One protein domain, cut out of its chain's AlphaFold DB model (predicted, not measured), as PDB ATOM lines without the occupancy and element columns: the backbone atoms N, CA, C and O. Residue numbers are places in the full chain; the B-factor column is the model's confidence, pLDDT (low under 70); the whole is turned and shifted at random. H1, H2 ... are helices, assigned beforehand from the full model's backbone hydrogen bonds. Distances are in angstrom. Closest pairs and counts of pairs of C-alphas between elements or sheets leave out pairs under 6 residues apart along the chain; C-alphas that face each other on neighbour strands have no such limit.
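This is residues 2 to 66 of the 229 residues of an uncharacterized protein of Botryobasidium botryosum FD-172 SS1 (UniProt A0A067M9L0). Start with H2, the longest helix: with H3 it makes a splayed helical hairpin, while H1 sits off to one side at the end of a long loop, its residues 2 to 7 sticking out. The 65 printed residues, with three named helices in the order H1, H2, H3 and no named strand, are all helix by class. The whole is only just compact, close to loose, with a radius of gyration of the C-alphas of 12.6 A and spans of 34 by 24 by 21 A.

Look at H2, residues 29 to 42: its residues 37 to 41 alone touch H3, residues 54 to 63. Their closest C-alphas, those of His 41 and Leu 54, are 6.1 A apart. This hairpin's helices run opposite ways at a steep tilt of 42 degrees. H1, residues 2 to 13, is apart from both. In H1, H2 and H3 every O i to N i+4 pair is within hydrogen-bond range.

Find C-alpha 29 at (-4.135, -35.441, -14.426); from there H2 runs 19.9 A to C-alpha 42. H3 runs 14.0 A to C-alpha 63 at (-6.051, -32.374, 1.693). H1 spans 16.2 A.

The farthest C-alphas, Glu 16 and Ser 45, are 35.3 A apart. Both links are long, 15 and 11 residues. The printed part has no cut; residues 2 to 24 have pLDDT under 70.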
ATOM      1  N   LEU A   2       4.171 -46.230  -0.032       30.28
ATOM      2  CA  LEU A   2       4.462 -44.940   0.628       30.28
ATOM      3  C   LEU A   2       5.422 -44.078  -0.202       30.28
ATOM      4  O   LEU A   2       5.152 -42.909  -0.390       30.28
ATOM      5  N   SER A   3       6.458 -44.670  -0.802       31.45
ATOM      6  CA  SER A   3       7.352 -43.979  -1.747       31.45
ATOM      7  C   SER A   3       6.662 -43.486  -3.027       31.45
ATOM      8  O   SER A   3       7.034 -42.453  -3.557       31.45
ATOM      9  N   ALA A   4       5.642 -44.200  -3.518       42.41
ATOM     10  CA  ALA A   4       4.885 -43.801  -4.704       42.41
ATOM     11  C   ALA A   4       3.875 -42.696  -4.374       42.41
ATOM     12  O   ALA A   4       3.708 -41.782  -5.165       42.41
ATOM     13  N   LEU A   5       3.255 -42.752  -3.191       43.28
ATOM     14  CA  LEU A   5       2.438 -41.667  -2.654       43.28
ATOM     15  C   LEU A   5       3.291 -40.428  -2.368       43.28
ATOM     16  O   LEU A   5       2.880 -39.348  -2.745       43.28
ATOM     17  N   TRP A   6       4.486 -40.574  -1.791       42.88
ATOM     18  CA  TRP A   6       5.424 -39.467  -1.567       42.88
ATOM     19  C   TRP A   6       5.901 -38.829  -2.877       42.88
ATOM     20  O   TRP A   6       5.754 -37.624  -3.038       42.88
ATOM     21  N   ASN A   7       6.333 -39.623  -3.862       42.91
ATOM     22  CA  ASN A   7       6.696 -39.105  -5.188       42.91
ATOM     23  C   ASN A   7       5.499 -38.460  -5.918       42.91
ATOM     24  O   ASN A   7       5.668 -37.529  -6.698       42.91
ATOM     25  N   LEU A   8       4.280 -38.953  -5.671       50.19
ATOM     26  CA  LEU A   8       3.037 -38.383  -6.190       50.19
ATOM     27  C   LEU A   8       2.687 -37.061  -5.488       50.19
ATOM     28  O   LEU A   8       2.278 -36.123  -6.160       50.19
ATOM     29  N   PHE A   9       2.876 -36.962  -4.169       47.62
ATOM     30  CA  PHE A   9       2.717 -35.718  -3.415       47.62
ATOM     31  C   PHE A   9       3.704 -34.656  -3.915       47.62
ATOM     32  O   PHE A   9       3.267 -33.555  -4.235       47.62
ATOM     33  N   ASP A  10       4.976 -35.008  -4.116       46.91
ATOM     34  CA  ASP A  10       5.990 -34.108  -4.689       46.91
ATOM     35  C   ASP A  10       5.642 -33.681  -6.130       46.91
ATOM     36  O   ASP A  10       5.790 -32.516  -6.510       46.91
ATOM     37  N   SER A  11       5.090 -34.599  -6.931       48.66
ATOM     38  CA  SER A  11       4.619 -34.310  -8.292       48.66
ATOM     39  C   SER A  11       3.366 -33.424  -8.328       48.66
ATOM     40  O   SER A  11       3.196 -32.672  -9.286       48.66
ATOM     41  N   ILE A  12       2.483 -33.511  -7.328       51.41
ATOM     42  CA  ILE A  12       1.278 -32.676  -7.204       51.41
ATOM     43  C   ILE A  12       1.640 -31.281  -6.674       51.41
ATOM     44  O   ILE A  12       1.093 -30.289  -7.152       51.41
ATOM     45  N   GLN A  13       2.587 -31.189  -5.734       45.84
ATOM     46  CA  GLN A  13       3.049 -29.913  -5.178       45.84
ATOM     47  C   GLN A  13       3.788 -29.051  -6.203       45.84
ATOM     48  O   GLN A  13       3.695 -27.828  -6.144       45.84
ATOM     49  N   SER A  14       4.471 -29.676  -7.166       49.88
ATOM     50  CA  SER A  14       5.264 -28.952  -8.161       49.88
ATOM     51  C   SER A  14       4.444 -28.017  -9.056       49.88
ATOM     52  O   SER A  14       5.027 -27.038  -9.485       49.88
ATOM     53  N   ASN A  15       3.149 -28.291  -9.314       46.84
ATOM     54  CA  ASN A  15       2.108 -27.522 -10.055       46.84
ATOM     55  C   ASN A  15       2.491 -26.662 -11.293       46.84
ATOM     56  O   ASN A  15       1.627 -26.051 -11.920       46.84
ATOM     57  N   GLU A  16       3.744 -26.681 -11.712       40.06
ATOM     58  CA  GLU A  16       4.303 -26.138 -12.927       40.06
ATOM     59  C   GLU A  16       4.812 -27.341 -13.727       40.06
ATOM     60  O   GLU A  16       5.640 -28.121 -13.266       40.06
ATOM     61  N   ALA A  17       4.283 -27.505 -14.939       37.97
ATOM     62  CA  ALA A  17       4.766 -28.445 -15.952       37.97
ATOM     63  C   ALA A  17       4.435 -29.951 -15.805       37.97
ATOM     64  O   ALA A  17       5.300 -30.802 -15.988       37.97
ATOM     65  N   ILE A  18       3.148 -30.313 -15.719       45.22
ATOM     66  CA  ILE A  18       2.668 -31.571 -16.348       45.22
ATOM     67  C   ILE A  18       1.649 -31.239 -17.443       45.22
ATOM     68  O   ILE A  18       0.511 -31.697 -17.455       45.22
ATOM     69  N   GLY A  19       2.064 -30.366 -18.361       39.88
ATOM     70  CA  GLY A  19       1.321 -30.033 -19.577       39.88
ATOM     71  C   GLY A  19       1.789 -30.780 -20.830       39.88
ATOM     72  O   GLY A  19       1.231 -30.546 -21.895       39.88
ATOM     73  N   ALA A  20       2.811 -31.642 -20.761       37.16
ATOM     74  CA  ALA A  20       3.443 -32.170 -21.978       37.16
ATOM     75  C   ALA A  20       4.122 -33.543 -21.814       37.16
ATOM     76  O   ALA A  20       5.185 -33.784 -22.379       37.16
ATOM     77  N   GLY A  21       3.527 -34.456 -21.047       40.16
ATOM     78  CA  GLY A  21       3.986 -35.843 -20.976       40.16
ATOM     79  C   GLY A  21       2.795 -36.785 -20.985       40.16
ATOM     80  O   GLY A  21       2.089 -36.888 -19.986       40.16
ATOM     81  N   THR A  22       2.548 -37.449 -22.112       39.81
ATOM     82  CA  THR A  22       1.607 -38.569 -22.176       39.81
ATOM     83  C   THR A  22       2.192 -39.706 -21.350       39.81
ATOM     84  O   THR A  22       3.113 -40.390 -21.787       39.81
ATOM     85  N   ASN A  23       1.700 -39.880 -20.128       52.78
ATOM     86  CA  ASN A  23       1.870 -41.138 -19.424       52.78
ATOM     87  C   ASN A  23       0.834 -42.089 -20.039       52.78
ATOM     88  O   ASN A  23      -0.360 -41.807 -19.935       52.78
ATOM     89  N   ASP A  24       1.261 -43.156 -20.722       61.69
ATOM     90  CA  ASP A  24       0.358 -44.075 -21.446       61.69
ATOM     91  C   ASP A  24      -0.751 -44.653 -20.542       61.69
ATOM     92  O   ASP A  24      -1.810 -45.059 -21.015       61.69
ATOM     93  N   GLU A  25      -0.530 -44.645 -19.225       71.62
ATOM     94  CA  GLU A  25      -1.480 -45.104 -18.213       71.62
ATOM     95  C   GLU A  25      -2.575 -44.074 -17.870       71.62
ATOM     96  O   GLU A  25      -3.729 -44.443 -17.643       71.62
ATOM     97  N   PHE A  26      -2.254 -42.774 -17.860       79.12
ATOM     98  CA  PHE A  26      -3.192 -41.702 -17.510       79.12
ATOM     99  C   PHE A  26      -3.047 -40.520 -18.476       79.12
ATOM    100  O   PHE A  26      -2.168 -39.678 -18.289       79.12
ATOM    101  N   PRO A  27      -3.954 -40.389 -19.465       81.12
ATOM    102  CA  PRO A  27      -3.863 -39.347 -20.489       81.12
ATOM    103  C   PRO A  27      -3.941 -37.914 -19.950       81.12
ATOM    104  O   PRO A  27      -3.496 -36.980 -20.609       81.12
ATOM    105  N   THR A  28      -4.544 -37.718 -18.772       85.25
ATOM    106  CA  THR A  28      -4.594 -36.415 -18.098       85.25
ATOM    107  C   THR A  28      -4.486 -36.580 -16.585       85.25
ATOM    108  O   THR A  28      -4.813 -37.635 -16.035       85.25
ATOM    109  N   GLN A  29      -4.126 -35.500 -15.891       85.62
ATOM    110  CA  GLN A  29      -4.135 -35.441 -14.426       85.62
ATOM    111  C   GLN A  29      -5.515 -35.784 -13.835       85.62
ATOM    112  O   GLN A  29      -5.614 -36.431 -12.796       85.62
ATOM    113  N   LEU A  30      -6.597 -35.434 -14.539       88.25
ATOM    114  CA  LEU A  30      -7.952 -35.786 -14.123       88.25
ATOM    115  C   LEU A  30      -8.189 -37.307 -14.162       88.25
ATOM    116  O   LEU A  30      -8.811 -37.842 -13.246       88.25
ATOM    117  N   HIS A  31      -7.664 -38.020 -15.169       89.19
ATOM    118  CA  HIS A  31      -7.738 -39.489 -15.219       89.19
ATOM    119  C   HIS A  31      -7.020 -40.122 -14.025       89.19
ATOM    120  O   HIS A  31      -7.568 -41.024 -13.390       89.19
ATOM    121  N   LEU A  32      -5.838 -39.605 -13.684       90.12
ATOM    122  CA  LEU A  32      -5.086 -40.028 -12.505       90.12
ATOM    123  C   LEU A  32      -5.891 -39.801 -11.215       90.12
ATOM    124  O   LEU A  32      -6.020 -40.715 -10.402       90.12
ATOM    125  N   PHE A  33      -6.501 -38.626 -11.040       93.31
ATOM    126  CA  PHE A  33      -7.326 -38.334  -9.863       93.31
ATOM    127  C   PHE A  33      -8.545 -39.246  -9.749       93.31
ATOM    128  O   PHE A  33      -8.840 -39.743  -8.661       93.31
ATOM    129  N   TYR A  34      -9.219 -39.544 -10.862       91.94
ATOM    130  CA  TYR A  34     -10.302 -40.523 -10.868       91.94
ATOM    131  C   TYR A  34      -9.814 -41.928 -10.512       91.94
ATOM    132  O   TYR A  34     -10.488 -42.620  -9.749       91.94
ATOM    133  N   ALA A  35      -8.661 -42.361 -11.020       91.19
ATOM    134  CA  ALA A  35      -8.098 -43.667 -10.690       91.19
ATOM    135  C   ALA A  35      -7.746 -43.779  -9.200       91.19
ATOM    136  O   ALA A  35      -8.129 -44.755  -8.551       91.19
ATOM    137  N   LEU A  36      -7.115 -42.746  -8.634       91.44
ATOM    138  CA  LEU A  36      -6.810 -42.653  -7.205       91.44
ATOM    139  C   LEU A  36      -8.081 -42.692  -6.356       91.44
ATOM    140  O   LEU A  36      -8.191 -43.513  -5.444       91.44
ATOM    141  N   ALA A  37      -9.067 -41.860  -6.688       94.12
ATOM    142  CA  ALA A  37     -10.330 -41.810  -5.967       94.12
ATOM    143  C   ALA A  37     -11.082 -43.144  -6.032       94.12
ATOM    144  O   ALA A  37     -11.599 -43.601  -5.016       94.12
ATOM    145  N   ARG A  38     -11.108 -43.811  -7.195       92.06
ATOM    146  CA  ARG A  38     -11.701 -45.151  -7.342       92.06
ATOM    147  C   ARG A  38     -10.977 -46.178  -6.492       92.06
ATOM    148  O   ARG A  38     -11.635 -46.969  -5.823       92.06
ATOM    149  N   ALA A  39      -9.647 -46.170  -6.512       91.56
ATOM    150  CA  ALA A  39      -8.858 -47.090  -5.714       91.56
ATOM    151  C   ALA A  39      -9.178 -46.897  -4.224       91.56
ATOM    152  O   ALA A  39      -9.493 -47.864  -3.536       91.56
ATOM    153  N   LEU A  40      -9.144 -45.658  -3.725       93.00
ATOM    154  CA  LEU A  40      -9.481 -45.342  -2.334       93.00
ATOM    155  C   LEU A  40     -10.918 -45.752  -1.981       93.00
ATOM    156  O   LEU A  40     -11.142 -46.369  -0.942       93.00
ATOM    157  N   HIS A  41     -11.878 -45.461  -2.859       93.50
ATOM    158  CA  HIS A  41     -13.290 -45.721  -2.603       93.50
ATOM    159  C   HIS A  41     -13.645 -47.211  -2.622       93.50
ATOM    160  O   HIS A  41     -14.449 -47.651  -1.810       93.50
ATOM    161  N   PHE A  42     -13.057 -48.006  -3.518       91.44
ATOM    162  CA  PHE A  42     -13.389 -49.430  -3.647       91.44
ATOM    163  C   PHE A  42     -12.456 -50.367  -2.874       91.44
ATOM    164  O   PHE A  42     -12.795 -51.536  -2.696       91.44
ATOM    165  N   GLY A  43     -11.321 -49.873  -2.377       90.12
ATOM    166  CA  GLY A  43     -10.326 -50.700  -1.703       90.12
ATOM    167  C   GLY A  43      -9.495 -51.531  -2.686       90.12
ATOM    168  O   GLY A  43      -9.393 -51.209  -3.868       90.12
ATOM    169  N   SER A  44      -8.834 -52.569  -2.182       88.50
ATOM    170  CA  SER A  44      -8.172 -53.598  -2.992       88.50
ATOM    171  C   SER A  44      -8.297 -54.950  -2.297       88.50
ATOM    172  O   SER A  44      -8.258 -55.020  -1.069       88.50
ATOM    173  N   SER A  45      -8.440 -56.022  -3.071       87.06
ATOM    174  CA  SER A  45      -8.350 -57.392  -2.559       87.06
ATOM    175  C   SER A  45      -6.902 -57.869  -2.415       87.06
ATOM    176  O   SER A  45      -6.656 -58.788  -1.641       87.06
ATOM    177  N   ASP A  46      -5.958 -57.252  -3.132       83.12
ATOM    178  CA  ASP A  46      -4.538 -57.612  -3.122       83.12
ATOM    179  C   ASP A  46      -3.644 -56.373  -3.394       83.12
ATOM    180  O   ASP A  46      -3.743 -55.776  -4.470       83.12
ATOM    181  N   PRO A  47      -2.824 -55.906  -2.429       83.12
ATOM    182  CA  PRO A  47      -2.887 -56.268  -1.015       83.12
ATOM    183  C   PRO A  47      -4.245 -55.863  -0.411       83.12
ATOM    184  O   PRO A  47      -4.841 -54.876  -0.858       83.12
ATOM    185  N   PRO A  48      -4.747 -56.584   0.609       90.19
ATOM    186  CA  PRO A  48      -6.051 -56.306   1.195       90.19
ATOM    187  C   PRO A  48      -6.079 -54.904   1.809       90.19
ATOM    188  O   PRO A  48      -5.365 -54.600   2.766       90.19
ATOM    189  N   ARG A  49      -6.933 -54.047   1.254       89.75
ATOM    190  CA  ARG A  49      -7.201 -52.694   1.740       89.75
ATOM    191  C   ARG A  49      -8.711 -52.453   1.728       89.75
ATOM    192  O   ARG A  49      -9.318 -52.584   0.665       89.75
ATOM    193  N   PRO A  50      -9.318 -52.059   2.858       92.00
ATOM    194  CA  PRO A  50     -10.745 -51.773   2.899       92.00
ATOM    195  C   PRO A  50     -11.106 -50.573   2.013       92.00
ATOM    196  O   PRO A  50     -10.306 -49.660   1.807       92.00
ATOM    197  N   ALA A  51     -12.336 -50.593   1.505       93.62
ATOM    198  CA  ALA A  51     -12.976 -49.449   0.870       93.62
ATOM    199  C   ALA A  51     -13.121 -48.283   1.860       93.62
ATOM    200  O   ALA A  51     -13.434 -48.502   3.034       93.62
ATOM    201  N   LEU A  52     -12.932 -47.051   1.385       93.81
ATOM    202  CA  LEU A  52     -13.181 -45.841   2.167       93.81
ATOM    203  C   LEU A  52     -14.535 -45.210   1.793       93.81
ATOM    204  O   LEU A  52     -14.880 -45.160   0.604       93.81
ATOM    205  N   PRO A  53     -15.288 -44.674   2.776       94.00
ATOM    206  CA  PRO A  53     -16.446 -43.829   2.501       94.00
ATOM    207  C   PRO A  53     -16.076 -42.668   1.573       94.00
ATOM    208  O   PRO A  53     -14.955 -42.154   1.629       94.00
ATOM    209  N   LEU A  54     -17.011 -42.256   0.715       91.88
ATOM    210  CA  LEU A  54     -16.767 -41.225  -0.298       91.88
ATOM    211  C   LEU A  54     -16.310 -39.905   0.335       91.88
ATOM    212  O   LEU A  54     -15.427 -39.237  -0.194       91.88
ATOM    213  N   GLU A  55     -16.860 -39.570   1.493       92.56
ATOM    214  CA  GLU A  55     -16.551 -38.367   2.263       92.56
ATOM    215  C   GLU A  55     -15.076 -38.348   2.682       92.56
ATOM    216  O   GLU A  55     -14.409 -37.320   2.574       92.56
ATOM    217  N   ILE A  56     -14.537 -39.505   3.080       94.88
ATOM    218  CA  ILE A  56     -13.123 -39.658   3.440       94.88
ATOM    219  C   ILE A  56     -12.239 -39.562   2.198       94.88
ATOM    220  O   ILE A  56     -11.176 -38.948   2.251       94.88
ATOM    221  N   VAL A  57     -12.673 -40.115   1.062       94.12
ATOM    222  CA  VAL A  57     -11.947 -39.958  -0.207       94.12
ATOM    223  C   VAL A  57     -11.891 -38.488  -0.614       94.12
ATOM    224  O   VAL A  57     -10.807 -37.994  -0.900       94.12
ATOM    225  N   ILE A  58     -13.019 -37.771  -0.588       91.94
ATOM    226  CA  ILE A  58     -13.075 -36.333  -0.888       91.94
ATOM    227  C   ILE A  58     -12.144 -35.558   0.047       91.94
ATOM    228  O   ILE A  58     -11.362 -34.735  -0.425       91.94
ATOM    229  N   TYR A  59     -12.180 -35.855   1.348       91.75
ATOM    230  CA  TYR A  59     -11.286 -35.237   2.324       91.75
ATOM    231  C   TYR A  59      -9.809 -35.470   1.976       91.75
ATOM    232  O   TYR A  59      -9.033 -34.518   1.953       91.75
ATOM    233  N   ILE A  60      -9.424 -36.705   1.634       93.50
ATOM    234  CA  ILE A  60      -8.052 -37.037   1.215       93.50
ATOM    235  C   ILE A  60      -7.664 -36.263  -0.047       93.50
ATOM    236  O   ILE A  60      -6.591 -35.668  -0.072       93.50
ATOM    237  N   MET A  61      -8.516 -36.238  -1.077       93.56
ATOM    238  CA  MET A  61      -8.218 -35.546  -2.339       93.56
ATOM    239  C   MET A  61      -8.066 -34.030  -2.134       93.56
ATOM    240  O   MET A  61      -7.152 -33.424  -2.693       93.56
ATOM    241  N   ARG A  62      -8.922 -33.424  -1.301       89.94
ATOM    242  CA  ARG A  62      -8.832 -32.007  -0.912       89.94
ATOM    243  C   ARG A  62      -7.555 -31.714  -0.134       89.94
ATOM    244  O   ARG A  62      -6.815 -30.800  -0.487       89.94
ATOM    245  N   HIS A  63      -7.256 -32.526   0.880       90.06
ATOM    246  CA  HIS A  63      -6.051 -32.374   1.693       90.06
ATOM    247  C   HIS A  63      -4.772 -32.566   0.868       90.06
ATOM    248  O   HIS A  63      -3.791 -31.858   1.066       90.06
ATOM    249  N   ALA A  64      -4.807 -33.465  -0.117       90.56
ATOM    250  CA  ALA A  64      -3.720 -33.688  -1.060       90.56
ATOM    251  C   ALA A  64      -3.610 -32.620  -2.159       90.56
ATOM    252  O   ALA A  64      -2.763 -32.757  -3.039       90.56
ATOM    253  N   LYS A  65      -4.457 -31.579  -2.135       89.94
ATOM    254  CA  LYS A  65      -4.497 -30.508  -3.140       89.94
ATOM    255  C   LYS A  65      -4.586 -31.060  -4.568       89.94
ATOM    256  O   LYS A  65      -3.968 -30.552  -5.500       89.94
ATOM    257  N   CYS A  66      -5.402 -32.100  -4.755       91.38
ATOM    258  CA  CYS A  66      -5.779 -32.562  -6.083       91.38
ATOM    259  C   CYS A  66      -6.725 -31.529  -6.707       91.38
ATOM    260  O   CYS A  66      -7.927 -31.547  -6.449       91.38
TER     261      CYS A  66